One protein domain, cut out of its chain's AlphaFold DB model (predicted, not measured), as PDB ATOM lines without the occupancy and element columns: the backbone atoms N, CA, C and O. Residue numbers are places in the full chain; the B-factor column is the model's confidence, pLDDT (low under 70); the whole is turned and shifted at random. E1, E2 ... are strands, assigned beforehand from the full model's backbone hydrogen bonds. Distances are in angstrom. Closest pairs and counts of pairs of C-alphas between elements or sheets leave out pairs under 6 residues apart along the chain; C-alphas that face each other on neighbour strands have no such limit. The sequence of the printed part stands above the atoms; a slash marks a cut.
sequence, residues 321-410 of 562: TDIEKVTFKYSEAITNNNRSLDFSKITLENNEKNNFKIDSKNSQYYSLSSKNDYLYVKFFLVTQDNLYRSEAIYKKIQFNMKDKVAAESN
ATOM      1  N   THR A 321     -19.110  27.472  -3.329       85.38
ATOM      2  CA  THR A 321     -20.230  26.957  -2.520       85.38
ATOM      3  C   THR A 321     -19.781  26.563  -1.109       85.38
ATOM      4  O   THR A 321     -20.531  26.692  -0.142       85.38
ATOM      5  N   ASP A 322     -18.559  26.050  -0.965       86.62
ATOM      6  CA  ASP A 322     -18.003  25.701   0.341       86.62
ATOM      7  C   ASP A 322     -17.489  26.932   1.103       86.62
ATOM      8  O   ASP A 322     -17.659  27.004   2.317       86.62
ATOM      9  N   ILE A 323     -16.932  27.926   0.406       84.88
ATOM     10  CA  ILE A 323     -16.523  29.227   0.956       84.88
ATOM     11  C   ILE A 323     -17.715  29.969   1.569       84.88
ATOM     12  O   ILE A 323     -17.575  30.557   2.638       84.88
ATOM     13  N   GLU A 324     -18.887  29.917   0.936       83.31
ATOM     14  CA  GLU A 324     -20.120  30.533   1.452       83.31
ATOM     15  C   GLU A 324     -20.547  29.972   2.819       83.31
ATOM     16  O   GLU A 324     -21.220  30.652   3.587       83.31
ATOM     17  N   LYS A 325     -20.112  28.754   3.165       85.62
ATOM     18  CA  LYS A 325     -20.389  28.125   4.466       85.62
ATOM     19  C   LYS A 325     -19.348  28.475   5.533       85.62
ATOM     20  O   LYS A 325     -19.586  28.217   6.714       85.62
ATOM     21  N   VAL A 326     -18.199  29.031   5.135       85.12
ATOM     22  CA  VAL A 326     -17.104  29.375   6.048       85.12
ATOM     23  C   VAL A 326     -17.501  30.572   6.903       85.12
ATOM     24  O   VAL A 326     -17.853  31.646   6.405       85.12
ATOM     25  N   THR A 327     -17.375  30.408   8.216       84.75
ATOM     26  CA  THR A 327     -17.564  31.487   9.187       84.75
ATOM     27  C   THR A 327     -16.217  31.982   9.709       84.75
ATOM     28  O   THR A 327     -15.242  31.241   9.803       84.75
ATOM     29  N   PHE A 328     -16.146  33.276  10.020       85.81
ATOM     30  CA  PHE A 328     -14.924  33.934  10.481       85.81
ATOM     31  C   PHE A 328     -15.078  34.267  11.958       85.81
ATOM     32  O   PHE A 328     -16.009  34.991  12.329       85.81
ATOM     33  N   LYS A 329     -14.148  33.781  12.780       83.00
ATOM     34  CA  LYS A 329     -14.066  34.101  14.205       83.00
ATOM     35  C   LYS A 329     -12.740  34.787  14.498       83.00
ATOM     36  O   LYS A 329     -11.688  34.309  14.091       83.00
ATOM     37  N   TYR A 330     -12.795  35.916  15.194       82.81
ATOM     38  CA  TYR A 330     -11.612  36.661  15.613       82.81
ATOM     39  C   TYR A 330     -11.330  36.389  17.091       82.81
ATOM     40  O   TYR A 330     -12.248  36.459  17.908       82.81
ATOM     41  N   SER A 331     -10.089  36.041  17.431       75.56
ATOM     42  CA  SER A 331      -9.739  35.562  18.778       75.56
ATOM     43  C   SER A 331      -9.523  36.667  19.819       75.56
ATOM     44  O   SER A 331      -9.420  36.366  21.008       75.56
ATOM     45  N   GLU A 332      -9.477  37.940  19.415       76.06
ATOM     46  CA  GLU A 332      -9.212  39.070  20.310       76.06
ATOM     47  C   GLU A 332     -10.326  40.120  20.312       76.06
ATOM     48  O   GLU A 332     -11.111  40.246  19.378       76.06
ATOM     49  N   ALA A 333     -10.394  40.921  21.378       71.69
ATOM     50  CA  ALA A 333     -11.286  42.073  21.412       71.69
ATOM     51  C   ALA A 333     -10.681  43.225  20.598       71.69
ATOM     52  O   ALA A 333      -9.613  43.739  20.936       71.69
ATOM     53  N   ILE A 334     -11.391  43.675  19.564       68.69
ATOM     54  CA  ILE A 334     -11.037  44.902  18.847       68.69
ATOM     55  C   ILE A 334     -11.617  46.079  19.629       68.69
ATOM     56  O   ILE A 334     -12.834  46.173  19.805       68.69
ATOM     57  N   THR A 335     -10.743  46.952  20.129       67.69
ATOM     58  CA  THR A 335     -11.128  48.093  20.972       67.69
ATOM     59  C   THR A 335     -11.022  49.400  20.199       67.69
ATOM     60  O   THR A 335     -10.286  49.503  19.220       67.69
ATOM     61  N   ASN A 336     -11.685  50.451  20.682       65.19
ATOM     62  CA  ASN A 336     -11.611  51.779  20.060       65.19
ATOM     63  C   ASN A 336     -10.187  52.359  20.008       65.19
ATOM     64  O   ASN A 336      -9.906  53.177  19.132       65.19
ATOM     65  N   ASN A 337      -9.303  51.907  20.906       65.38
ATOM     66  CA  ASN A 337      -7.902  52.320  20.980       65.38
ATOM     67  C   ASN A 337      -6.982  51.459  20.097       65.38
ATOM     68  O   ASN A 337      -5.854  51.856  19.827       65.38
ATOM     69  N   ASN A 338      -7.453  50.291  19.647       66.94
ATOM     70  CA  ASN A 338      -6.730  49.395  18.753       66.94
ATOM     71  C   ASN A 338      -7.656  48.944  17.619       66.94
ATOM     72  O   ASN A 338      -8.207  47.845  17.637       66.94
ATOM     73  N   ARG A 339      -7.823  49.823  16.627       71.81
ATOM     74  CA  ARG A 339      -8.644  49.592  15.427       71.81
ATOM     75  C   ARG A 339      -7.901  48.795  14.348       71.81
ATOM     76  O   ARG A 339      -8.302  48.836  13.185       71.81
ATOM     77  N   SER A 340      -6.809  48.120  14.715       75.56
ATOM     78  CA  SER A 340      -6.066  47.259  13.800       75.56
ATOM     79  C   SER A 340      -6.650  45.847  13.793       75.56
ATOM     80  O   SER A 340      -7.096  45.337  14.821       75.56
ATOM     81  N   LEU A 341      -6.669  45.226  12.619       80.56
ATOM     82  CA  LEU A 341      -7.037  43.831  12.428       80.56
ATOM     83  C   LEU A 341      -5.785  43.049  12.050       80.56
ATOM     84  O   LEU A 341      -5.120  43.345  11.057       80.56
ATOM     85  N   ASP A 342      -5.499  42.021  12.835       85.31
ATOM     86  CA  ASP A 342      -4.456  41.049  12.532       85.31
ATOM     87  C   ASP A 342      -5.088  39.799  11.913       85.31
ATOM     88  O   ASP A 342      -5.735  39.012  12.605       85.31
ATOM     89  N   PHE A 343      -4.898  39.597  10.608       87.19
ATOM     90  CA  PHE A 343      -5.451  38.438   9.900       87.19
ATOM     91  C   PHE A 343      -4.990  37.090  10.473       87.19
ATOM     92  O   PHE A 343      -5.708  36.105  10.318       87.19
ATOM     93  N   SER A 344      -3.839  37.030  11.158       86.00
ATOM     94  CA  SER A 344      -3.345  35.794  11.785       86.00
ATOM     95  C   SER A 344      -4.178  35.351  12.995       86.00
ATOM     96  O   SER A 344      -4.147  34.184  13.375       86.00
ATOM     97  N   LYS A 345      -4.966  36.267  13.568       85.88
ATOM     98  CA  LYS A 345      -5.846  36.021  14.718       85.88
ATOM     99  C   LYS A 345      -7.274  35.649  14.309       85.88
ATOM    100  O   LYS A 345      -8.155  35.527  15.161       85.88
ATOM    101  N   ILE A 346      -7.524  35.488  13.009       86.44
ATOM    102  CA  ILE A 346      -8.811  35.034  12.485       86.44
ATOM    103  C   ILE A 346      -8.750  33.528  12.253       86.44
ATOM    104  O   ILE A 346      -7.944  33.031  11.468       86.44
ATOM    105  N   THR A 347      -9.647  32.807  12.908       86.75
ATOM    106  CA  THR A 347      -9.891  31.386  12.685       86.75
ATOM    107  C   THR A 347     -11.076  31.203  11.744       86.75
ATOM    108  O   THR A 347     -12.094  31.888  11.878       86.75
ATOM    109  N   LEU A 348     -10.944  30.268  10.803       88.06
ATOM    110  CA  LEU A 348     -12.025  29.857   9.912       88.06
ATOM    111  C   LEU A 348     -12.756  28.663  10.527       88.06
ATOM    112  O   LEU A 348     -12.151  27.623  10.782       88.06
ATOM    113  N   GLU A 349     -14.049  28.822  10.754       85.19
ATOM    114  CA  GLU A 349     -14.962  27.778  11.217       85.19
ATOM    115  C   GLU A 349     -15.708  27.170  10.013       85.19
ATOM    116  O   GLU A 349     -15.800  27.789   8.950       85.19
ATOM    117  N   ASN A 350     -16.212  25.937  10.158       85.25
ATOM    118  CA  ASN A 350     -16.851  25.160   9.077       85.25
ATOM    119  C   ASN A 350     -15.954  24.955   7.838       85.25
ATOM    120  O   ASN A 350     -16.416  24.938   6.699       85.25
ATOM    121  N   ASN A 351     -14.649  24.789   8.067       88.12
ATOM    122  CA  ASN A 351     -13.614  24.748   7.032       88.12
ATOM    123  C   ASN A 351     -13.018  23.340   6.784       88.12
ATOM    124  O   ASN A 351     -11.982  23.188   6.142       88.12
ATOM    125  N   GLU A 352     -13.653  22.288   7.299       80.69
ATOM    126  CA  GLU A 352     -13.067  20.938   7.363       80.69
ATOM    127  C   GLU A 352     -12.872  20.277   5.989       80.69
ATOM    128  O   GLU A 352     -11.935  19.508   5.791       80.69
ATOM    129  N   LYS A 353     -13.744  20.581   5.015       82.88
ATOM    130  CA  LYS A 353     -13.738  19.918   3.700       82.88
ATOM    131  C   LYS A 353     -12.550  20.333   2.824       82.88
ATOM    132  O   LYS A 353     -11.970  19.490   2.150       82.88
ATOM    133  N   ASN A 354     -12.207  21.624   2.816       82.88
ATOM    134  CA  ASN A 354     -11.227  22.193   1.879       82.88
ATOM    135  C   ASN A 354     -10.021  22.854   2.562       82.88
ATOM    136  O   ASN A 354      -9.094  23.271   1.863       82.88
ATOM    137  N   ASN A 355     -10.017  22.950   3.897       87.38
ATOM    138  CA  ASN A 355      -8.929  23.523   4.691       87.38
ATOM    139  C   ASN A 355      -8.423  24.863   4.127       87.38
ATOM    140  O   ASN A 355      -7.222  25.063   3.923       87.38
ATOM    141  N   PHE A 356      -9.345  25.781   3.835       91.50
ATOM    142  CA  PHE A 356      -9.014  27.124   3.385       91.50
ATOM    143  C   PHE A 356      -8.135  27.849   4.412       91.50
ATOM    144  O   PHE A 356      -8.170  27.573   5.612       91.50
ATOM    145  N   LYS A 357      -7.365  28.825   3.947       92.38
ATOM    146  CA  LYS A 357      -6.628  29.775   4.785       92.38
ATOM    147  C   LYS A 357      -6.811  31.184   4.240       92.38
ATOM    148  O   LYS A 357      -7.073  31.366   3.052       92.38
ATOM    149  N   ILE A 358      -6.660  32.177   5.105       91.06
ATOM    150  CA  ILE A 358      -6.738  33.581   4.703       91.06
ATOM    151  C   ILE A 358      -5.462  33.951   3.951       91.06
ATOM    152  O   ILE A 358      -4.350  33.764   4.448       91.06
ATOM    153  N   ASP A 359      -5.622  34.519   2.762       90.12
ATOM    154  CA  ASP A 359      -4.543  35.173   2.038       90.12
ATOM    155  C   ASP A 359      -4.338  36.578   2.614       90.12
ATOM    156  O   ASP A 359      -4.891  37.570   2.133       90.12
ATOM    157  N   SER A 360      -3.564  36.653   3.695       86.62
ATOM    158  CA  SER A 360      -3.307  37.895   4.434       86.62
ATOM    159  C   SER A 360      -2.583  38.957   3.608       86.62
ATOM    160  O   SER A 360      -2.711  40.140   3.903       86.62
ATOM    161  N   LYS A 361      -1.850  38.562   2.558       84.25
ATOM    162  CA  LYS A 361      -1.138  39.494   1.675       84.25
ATOM    163  C   LYS A 361      -2.098  40.285   0.787       84.25
ATOM    164  O   LYS A 361      -1.794  41.417   0.426       84.25
ATOM    165  N   ASN A 362      -3.216  39.675   0.397       83.00
ATOM    166  CA  ASN A 362      -4.191  40.279  -0.514       83.00
ATOM    167  C   ASN A 362      -5.489  40.700   0.197       83.00
ATOM    168  O   ASN A 362      -6.278  41.453  -0.370       83.00
ATOM    169  N   SER A 363      -5.721  40.223   1.423       85.94
ATOM    170  CA  SER A 363      -6.846  40.640   2.264       85.94
ATOM    171  C   SER A 363      -6.593  42.017   2.874       85.94
ATOM    172  O   SER A 363      -5.455  42.394   3.147       85.94
ATOM    173  N   GLN A 364      -7.660  42.783   3.081       84.75
ATOM    174  CA  GLN A 364      -7.574  44.169   3.540       84.75
ATOM    175  C   GLN A 364      -8.721  44.509   4.494       84.75
ATOM    176  O   GLN A 364      -9.776  43.883   4.440       84.75
ATOM    177  N   TYR A 365      -8.536  45.494   5.370       84.31
ATOM    178  CA  TYR A 365      -9.579  45.940   6.293       84.31
ATOM    179  C   TYR A 365      -9.542  47.448   6.510       84.31
ATOM    180  O   TYR A 365      -8.495  48.077   6.369       84.31
ATOM    181  N   TYR A 366     -10.687  47.999   6.915       77.31
ATOM    182  CA  TYR A 366     -10.882  49.431   7.106       77.31
ATOM    183  C   TYR A 366     -11.674  49.734   8.361       77.31
ATOM    184  O   TYR A 366     -12.697  49.107   8.630       77.31
ATOM    185  N   SER A 367     -11.224  50.760   9.082       74.62
ATOM    186  CA  SER A 367     -11.964  51.380  10.175       74.62
ATOM    187  C   SER A 367     -12.438  52.774   9.770       74.62
ATOM    188  O   SER A 367     -11.646  53.616   9.334       74.62
ATOM    189  N   LEU A 368     -13.730  53.035   9.960       70.50
ATOM    190  CA  LEU A 368     -14.300  54.375   9.837       70.50
ATOM    191  C   LEU A 368     -14.073  55.139  11.146       70.50
ATOM    192  O   LEU A 368     -14.441  54.668  12.223       70.50
ATOM    193  N   SER A 369     -13.437  56.311  11.066       62.97
ATOM    194  CA  SER A 369     -12.934  57.039  12.239       62.97
ATOM    195  C   SER A 369     -14.065  57.545  13.146       62.97
ATOM    196  O   SER A 369     -13.931  57.524  14.370       62.97
ATOM    197  N   SER A 370     -15.200  57.934  12.557       57.00
ATOM    198  CA  SER A 370     -16.073  58.926  13.179       57.00
ATOM    199  C   SER A 370     -17.370  58.415  13.814       57.00
ATOM    200  O   SER A 370     -17.852  59.102  14.709       57.00
ATOM    201  N   LYS A 371     -17.957  57.267  13.426       55.38
ATOM    202  CA  LYS A 371     -19.299  56.876  13.940       55.38
ATOM    203  C   LYS A 371     -19.643  55.385  13.995       55.38
ATOM    204  O   LYS A 371     -20.741  55.054  14.423       55.38
ATOM    205  N   ASN A 372     -18.756  54.490  13.568       62.03
ATOM    206  CA  ASN A 372     -19.124  53.087  13.405       62.03
ATOM    207  C   ASN A 372     -18.295  52.196  14.316       62.03
ATOM    208  O   ASN A 372     -17.070  52.166  14.207       62.03
ATOM    209  N   ASP A 373     -18.992  51.410  15.136       73.19
ATOM    210  CA  ASP A 373     -18.420  50.311  15.906       73.19
ATOM    211  C   ASP A 373     -17.979  49.163  14.989       73.19
ATOM    212  O   ASP A 373     -18.164  48.014  15.342       73.19
ATOM    213  N   TYR A 374     -17.497  49.415  13.770       76.06
ATOM    214  CA  TYR A 374     -17.296  48.371  12.776       76.06
ATOM    215  C   TYR A 374     -15.998  48.523  11.985       76.06
ATOM    216  O   TYR A 374     -15.614  49.622  11.576       76.06
ATOM    217  N   LEU A 375     -15.387  47.378  11.697       79.00
ATOM    218  CA  LEU A 375     -14.419  47.181  10.633       79.00
ATOM    219  C   LEU A 375     -15.101  46.578   9.413       79.00
ATOM    220  O   LEU A 375     -15.900  45.651   9.524       79.00
ATOM    221  N   TYR A 376     -14.726  47.071   8.244       82.50
ATOM    222  CA  TYR A 376     -15.107  46.496   6.964       82.50
ATOM    223  C   TYR A 376     -13.910  45.731   6.431       82.50
ATOM    224  O   TYR A 376     -12.834  46.304   6.279       82.50
ATOM    225  N   VAL A 377     -14.079  44.440   6.176       83.31
ATOM    226  CA  VAL A 377     -12.982  43.539   5.827       83.31
ATOM    227  C   VAL A 377     -13.258  42.886   4.486       83.31
ATOM    228  O   VAL A 377     -14.347  42.374   4.243       83.31
ATOM    229  N   LYS A 378     -12.246  42.903   3.625       86.81
ATOM    230  CA  LYS A 378     -12.188  42.196   2.353       86.81
ATOM    231  C   LYS A 378     -11.239  41.013   2.512       86.81
ATOM    232  O   LYS A 378     -10.026  41.199   2.601       86.81
ATOM    233  N   PHE A 379     -11.791  39.810   2.548       87.00
ATOM    234  CA  PHE A 379     -11.038  38.565   2.624       87.00
ATOM    235  C   PHE A 379     -10.817  37.959   1.246       87.00
ATOM    236  O   PHE A 379     -11.692  37.993   0.381       87.00
ATOM    237  N   PHE A 380      -9.669  37.311   1.102       88.69
ATOM    238  CA  PHE A 380      -9.445  36.282   0.101       88.69
ATOM    239  C   PHE A 380      -9.098  34.989   0.826       88.69
ATOM    240  O   PHE A 380      -8.203  34.964   1.671       88.69
ATOM    241  N   LEU A 381      -9.815  33.921   0.504       90.25
ATOM    242  CA  LEU A 381      -9.495  32.579   0.962       90.25
ATOM    243  C   LEU A 381      -8.707  31.866  -0.123       90.25
ATOM    244  O   LEU A 381      -8.997  32.008  -1.308       90.25
ATOM    245  N   VAL A 382      -7.709  31.093   0.279       89.94
ATOM    246  CA  VAL A 382      -6.984  30.195  -0.616       89.94
ATOM    247  C   VAL A 382      -7.037  28.778  -0.078       89.94
ATOM    248  O   VAL A 382      -7.097  28.568   1.134       89.94
ATOM    249  N   THR A 383      -7.009  27.793  -0.967       87.56
ATOM    250  CA  THR A 383      -6.847  26.391  -0.567       87.56
ATOM    251  C   THR A 383      -5.484  26.177   0.101       87.56
ATOM    252  O   THR A 383      -4.550  26.972  -0.060       87.56
ATOM    253  N   GLN A 384      -5.349  25.105   0.882       81.75
ATOM    254  CA  GLN A 384      -4.127  24.812   1.642       81.75
ATOM    255  C   GLN A 384      -2.867  24.779   0.757       81.75
ATOM    256  O   GLN A 384      -1.828  25.339   1.124       81.75
ATOM    257  N   ASP A 385      -3.008  24.212  -0.442       79.81
ATOM    258  CA  ASP A 385      -2.000  24.107  -1.502       79.81
ATOM    259  C   ASP A 385      -1.789  25.402  -2.318       79.81
ATOM    260  O   ASP A 385      -0.965  25.426  -3.229       79.81
ATOM    261  N   ASN A 386      -2.495  26.492  -1.986       77.12
ATOM    262  CA  ASN A 386      -2.531  27.763  -2.724       77.12
ATOM    263  C   ASN A 386      -2.976  27.634  -4.191       77.12
ATOM    264  O   ASN A 386      -2.710  28.537  -4.991       77.12
ATOM    265  N   LEU A 387      -3.616  26.527  -4.575       74.69
ATOM    266  CA  LEU A 387      -4.024  26.331  -5.959       74.69
ATOM    267  C   LEU A 387      -5.254  27.142  -6.320       74.69
ATOM    268  O   LEU A 387      -5.306  27.598  -7.446       74.69
ATOM    269  N   TYR A 388      -6.211  27.358  -5.423       80.62
ATOM    270  CA  TYR A 388      -7.405  28.147  -5.721       80.62
ATOM    271  C   TYR A 388      -7.510  29.321  -4.770       80.62
ATOM    272  O   TYR A 388      -7.200  29.195  -3.587       80.62
ATOM    273  N   ARG A 389      -7.960  30.454  -5.306       83.38
ATOM    274  CA  ARG A 389      -8.290  31.655  -4.546       83.38
ATOM    275  C   ARG A 389      -9.767  31.967  -4.741       83.38
ATOM    276  O   ARG A 389     -10.270  31.853  -5.855       83.38
ATOM    277  N   SER A 390     -10.436  32.350  -3.663       83.94
ATOM    278  CA  SER A 390     -11.813  32.821  -3.692       83.94
ATOM    279  C   SER A 390     -11.933  34.147  -4.435       83.94
ATOM    280  O   SER A 390     -10.975  34.920  -4.541       83.94
ATOM    281  N   GLU A 391     -13.152  34.477  -4.842       81.12
ATOM    282  CA  GLU A 391     -13.502  35.876  -5.058       81.12
ATOM    283  C   GLU A 391     -13.367  36.678  -3.749       81.12
ATOM    284  O   GLU A 391     -13.205  36.120  -2.658       81.12
ATOM    285  N   ALA A 392     -13.405  38.005  -3.850       82.00
ATOM    286  CA  ALA A 392     -13.357  38.863  -2.673       82.00
ATOM    287  C   ALA A 392     -14.606  38.655  -1.801       82.00
ATOM    288  O   ALA A 392     -15.727  38.879  -2.254       82.00
ATOM    289  N   ILE A 393     -14.402  38.279  -0.539       83.62
ATOM    290  CA  ILE A 393     -15.467  38.098   0.451       83.62
ATOM    291  C   ILE A 393     -15.505  39.338   1.335       83.62
ATOM    292  O   ILE A 393     -14.510  39.687   1.968       83.62
ATOM    293  N   TYR A 394     -16.658  39.989   1.410       83.38
ATOM    294  CA  TYR A 394     -16.833  41.200   2.203       83.38
ATOM    295  C   TYR A 394     -17.537  40.859   3.515       83.38
ATOM    296  O   TYR A 394     -18.593  40.224   3.521       83.38
ATOM    297  N   LYS A 395     -16.956  41.275   4.640       82.88
ATOM    298  CA  LYS A 395     -17.549  41.104   5.970       82.88
ATOM    299  C   LYS A 395     -17.490  42.404   6.762       82.88
ATOM    300  O   LYS A 395     -16.568  43.206   6.609       82.88
ATOM    301  N   LYS A 396     -18.440  42.559   7.682       79.62
ATOM    302  CA  LYS A 396     -18.481  43.645   8.663       79.62
ATOM    303  C   LYS A 396     -18.277  43.063  10.064       79.62
ATOM    304  O   LYS A 396     -19.011  42.170  10.484       79.62
ATOM    305  N   ILE A 397     -17.272  43.552  10.788       76.00
ATOM    306  CA  ILE A 397     -16.877  43.068  12.123       76.00
ATOM    307  C   ILE A 397     -17.133  44.172  13.143       76.00
ATOM    308  O   ILE A 397     -16.629  45.270  12.957       76.00
ATOM    309  N   GLN A 398     -17.893  43.910  14.209       72.94
ATOM    310  CA  GLN A 398     -18.203  44.916  15.235       72.94
ATOM    311  C   GLN A 398     -17.109  45.015  16.324       72.94
ATOM    312  O   GLN A 398     -16.579  43.992  16.752       72.94
ATOM    313  N   PHE A 399     -16.789  46.223  16.802       65.94
ATOM    314  CA  PHE A 399     -15.918  46.493  17.950       65.94
ATOM    315  C   PHE A 399     -16.562  46.024  19.263       65.94
ATOM    316  O   PHE A 399     -17.784  45.976  19.402       65.94
ATOM    317  N   ASN A 400     -15.718  45.729  20.258       58.44
ATOM    318  CA  ASN A 400     -16.102  45.453  21.649       58.44
ATOM    319  C   ASN A 400     -17.074  44.277  21.891       58.44
ATOM    320  O   ASN A 400     -17.694  44.214  22.953       58.44
ATOM    321  N   MET A 401     -17.169  43.300  20.987       52.75
ATOM    322  CA  MET A 401     -17.866  42.038  21.270       52.75
ATOM    323  C   MET A 401     -16.880  40.869  21.292       52.75
ATOM    324  O   MET A 401     -16.270  40.547  20.277       52.75
ATOM    325  N   LYS A 402     -16.724  40.226  22.458       53.19
ATOM    326  CA  LYS A 402     -16.045  38.925  22.566       53.19
ATOM    327  C   LYS A 402     -16.871  37.859  21.826       53.19
ATOM    328  O   LYS A 402     -18.093  37.839  21.960       53.19
ATOM    329  N   ASP A 403     -16.197  36.978  21.087       51.41
ATOM    330  CA  ASP A 403     -16.723  35.692  20.600       51.41
ATOM    331  C   ASP A 403     -17.938  35.710  19.642       51.41
ATOM    332  O   ASP A 403     -18.881  34.941  19.835       51.41
ATOM    333  N   LYS A 404     -17.939  36.504  18.555       57.16
ATOM    334  CA  LYS A 404     -18.981  36.377  17.508       57.16
ATOM    335  C   LYS A 404     -18.469  36.299  16.069       57.16
ATOM    336  O   LYS A 404     -17.413  36.819  15.723       57.16
ATOM    337  N   VAL A 405     -19.289  35.632  15.254       56.28
ATOM    338  CA  VAL A 405     -19.149  35.415  13.810       56.28
ATOM    339  C   VAL A 405     -19.260  36.747  13.063       56.28
ATOM    340  O   VAL A 405     -20.186  37.519  13.316       56.28
ATOM    341  N   ALA A 406     -18.337  37.015  12.136       57.94
ATOM    342  CA  ALA A 406     -18.425  38.181  11.258       57.94
ATOM    343  C   ALA A 406     -19.739  38.160  10.453       57.94
ATOM    344  O   ALA A 406     -20.039  37.173   9.778       57.94
ATOM    345  N   ALA A 407     -20.509  39.249  10.504       58.41
ATOM    346  CA  ALA A 407     -21.750  39.359   9.745       58.41
ATOM    347  C   ALA A 407     -21.443  39.542   8.251       58.41
ATOM    348  O   ALA A 407     -20.459  40.193   7.872       58.41
ATOM    349  N   GLU A 408     -22.281  38.958   7.396       60.69
ATOM    350  CA  GLU A 408     -22.215  39.203   5.958       60.69
ATOM    351  C   GLU A 408     -22.455  40.677   5.649       60.69
ATOM    352  O   GLU A 408     -23.392  41.287   6.156       60.69
ATOM    353  N   SER A 409     -21.591  41.234   4.805       57.66
ATOM    354  CA  SER A 409     -21.826  42.508   4.131       57.66
ATOM    355  C   SER A 409     -21.792  42.244   2.636       57.66
ATOM    356  O   SER A 409     -20.953  41.472   2.169       57.66
ATOM    357  N   ASN A 410     -22.660  42.888   1.868       67.00
ATOM    358  CA  ASN A 410     -22.585  42.771   0.416       67.00
ATOM    359  C   ASN A 410     -21.491  43.700  -0.157       67.00
ATOM    360  O   ASN A 410     -21.033  44.647   0.487       67.00
TER     361      ASN A 410
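What this domain is: This is residues 321 to 410 of the 562 residues of an uncharacterized protein of Mycoplasma sp. C264-NAS (UniProt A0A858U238). There is little regular structure: a small three-strand sheet, E3 to E5, with the separate hairpin E1 and E2 set off over one of its faces and long loops round both. Turns near residues 370 and 385 make opposite ends of this elongated body, 39 by 22 by 22 A. The 90 printed residues have no named helix and five strands, E1 to E5, in an all strand class with 24 residues in named elements; the whole is compact, radius of gyration of the C-alphas 12.9 A.

How they stand to each other: E3, residues 364 to 367, E4, 374 to 379, and E5, 393 to 398, form a meander, each strand the antiparallel neighbour of the one before. N 366 and O 376 are 2.8 A apart, N 377 and O 395 2.8 A, within hydrogen-bond range. E1, residues 327 to 330, and E2, 346 to 349, are an antiparallel hairpin at 148 degrees, with N 347 and O 329 2.8 A apart. E1 and E2 are apart from E3, E4 and E5. Residues 407 to 408 pair antiparallel with 395 to 396 of E5.

Where its parts are: E1 begins at C-alpha 327 (-17.564, 31.487, 9.187); E5, 16.5 A long, ends at C-alpha 398 (-18.203, 44.916, 15.235). E4 is 15.4 A long.

The domain as a whole: The farthest C-alphas, Ser 370 and Asp 385, are 40.3 A apart. The printed part has no cut. The links E1 to E2, E2 to E3 and E4 to E5 are long. pLDDT is under 70 at residues 334 to 338, 369 to 372 and 399 to 410.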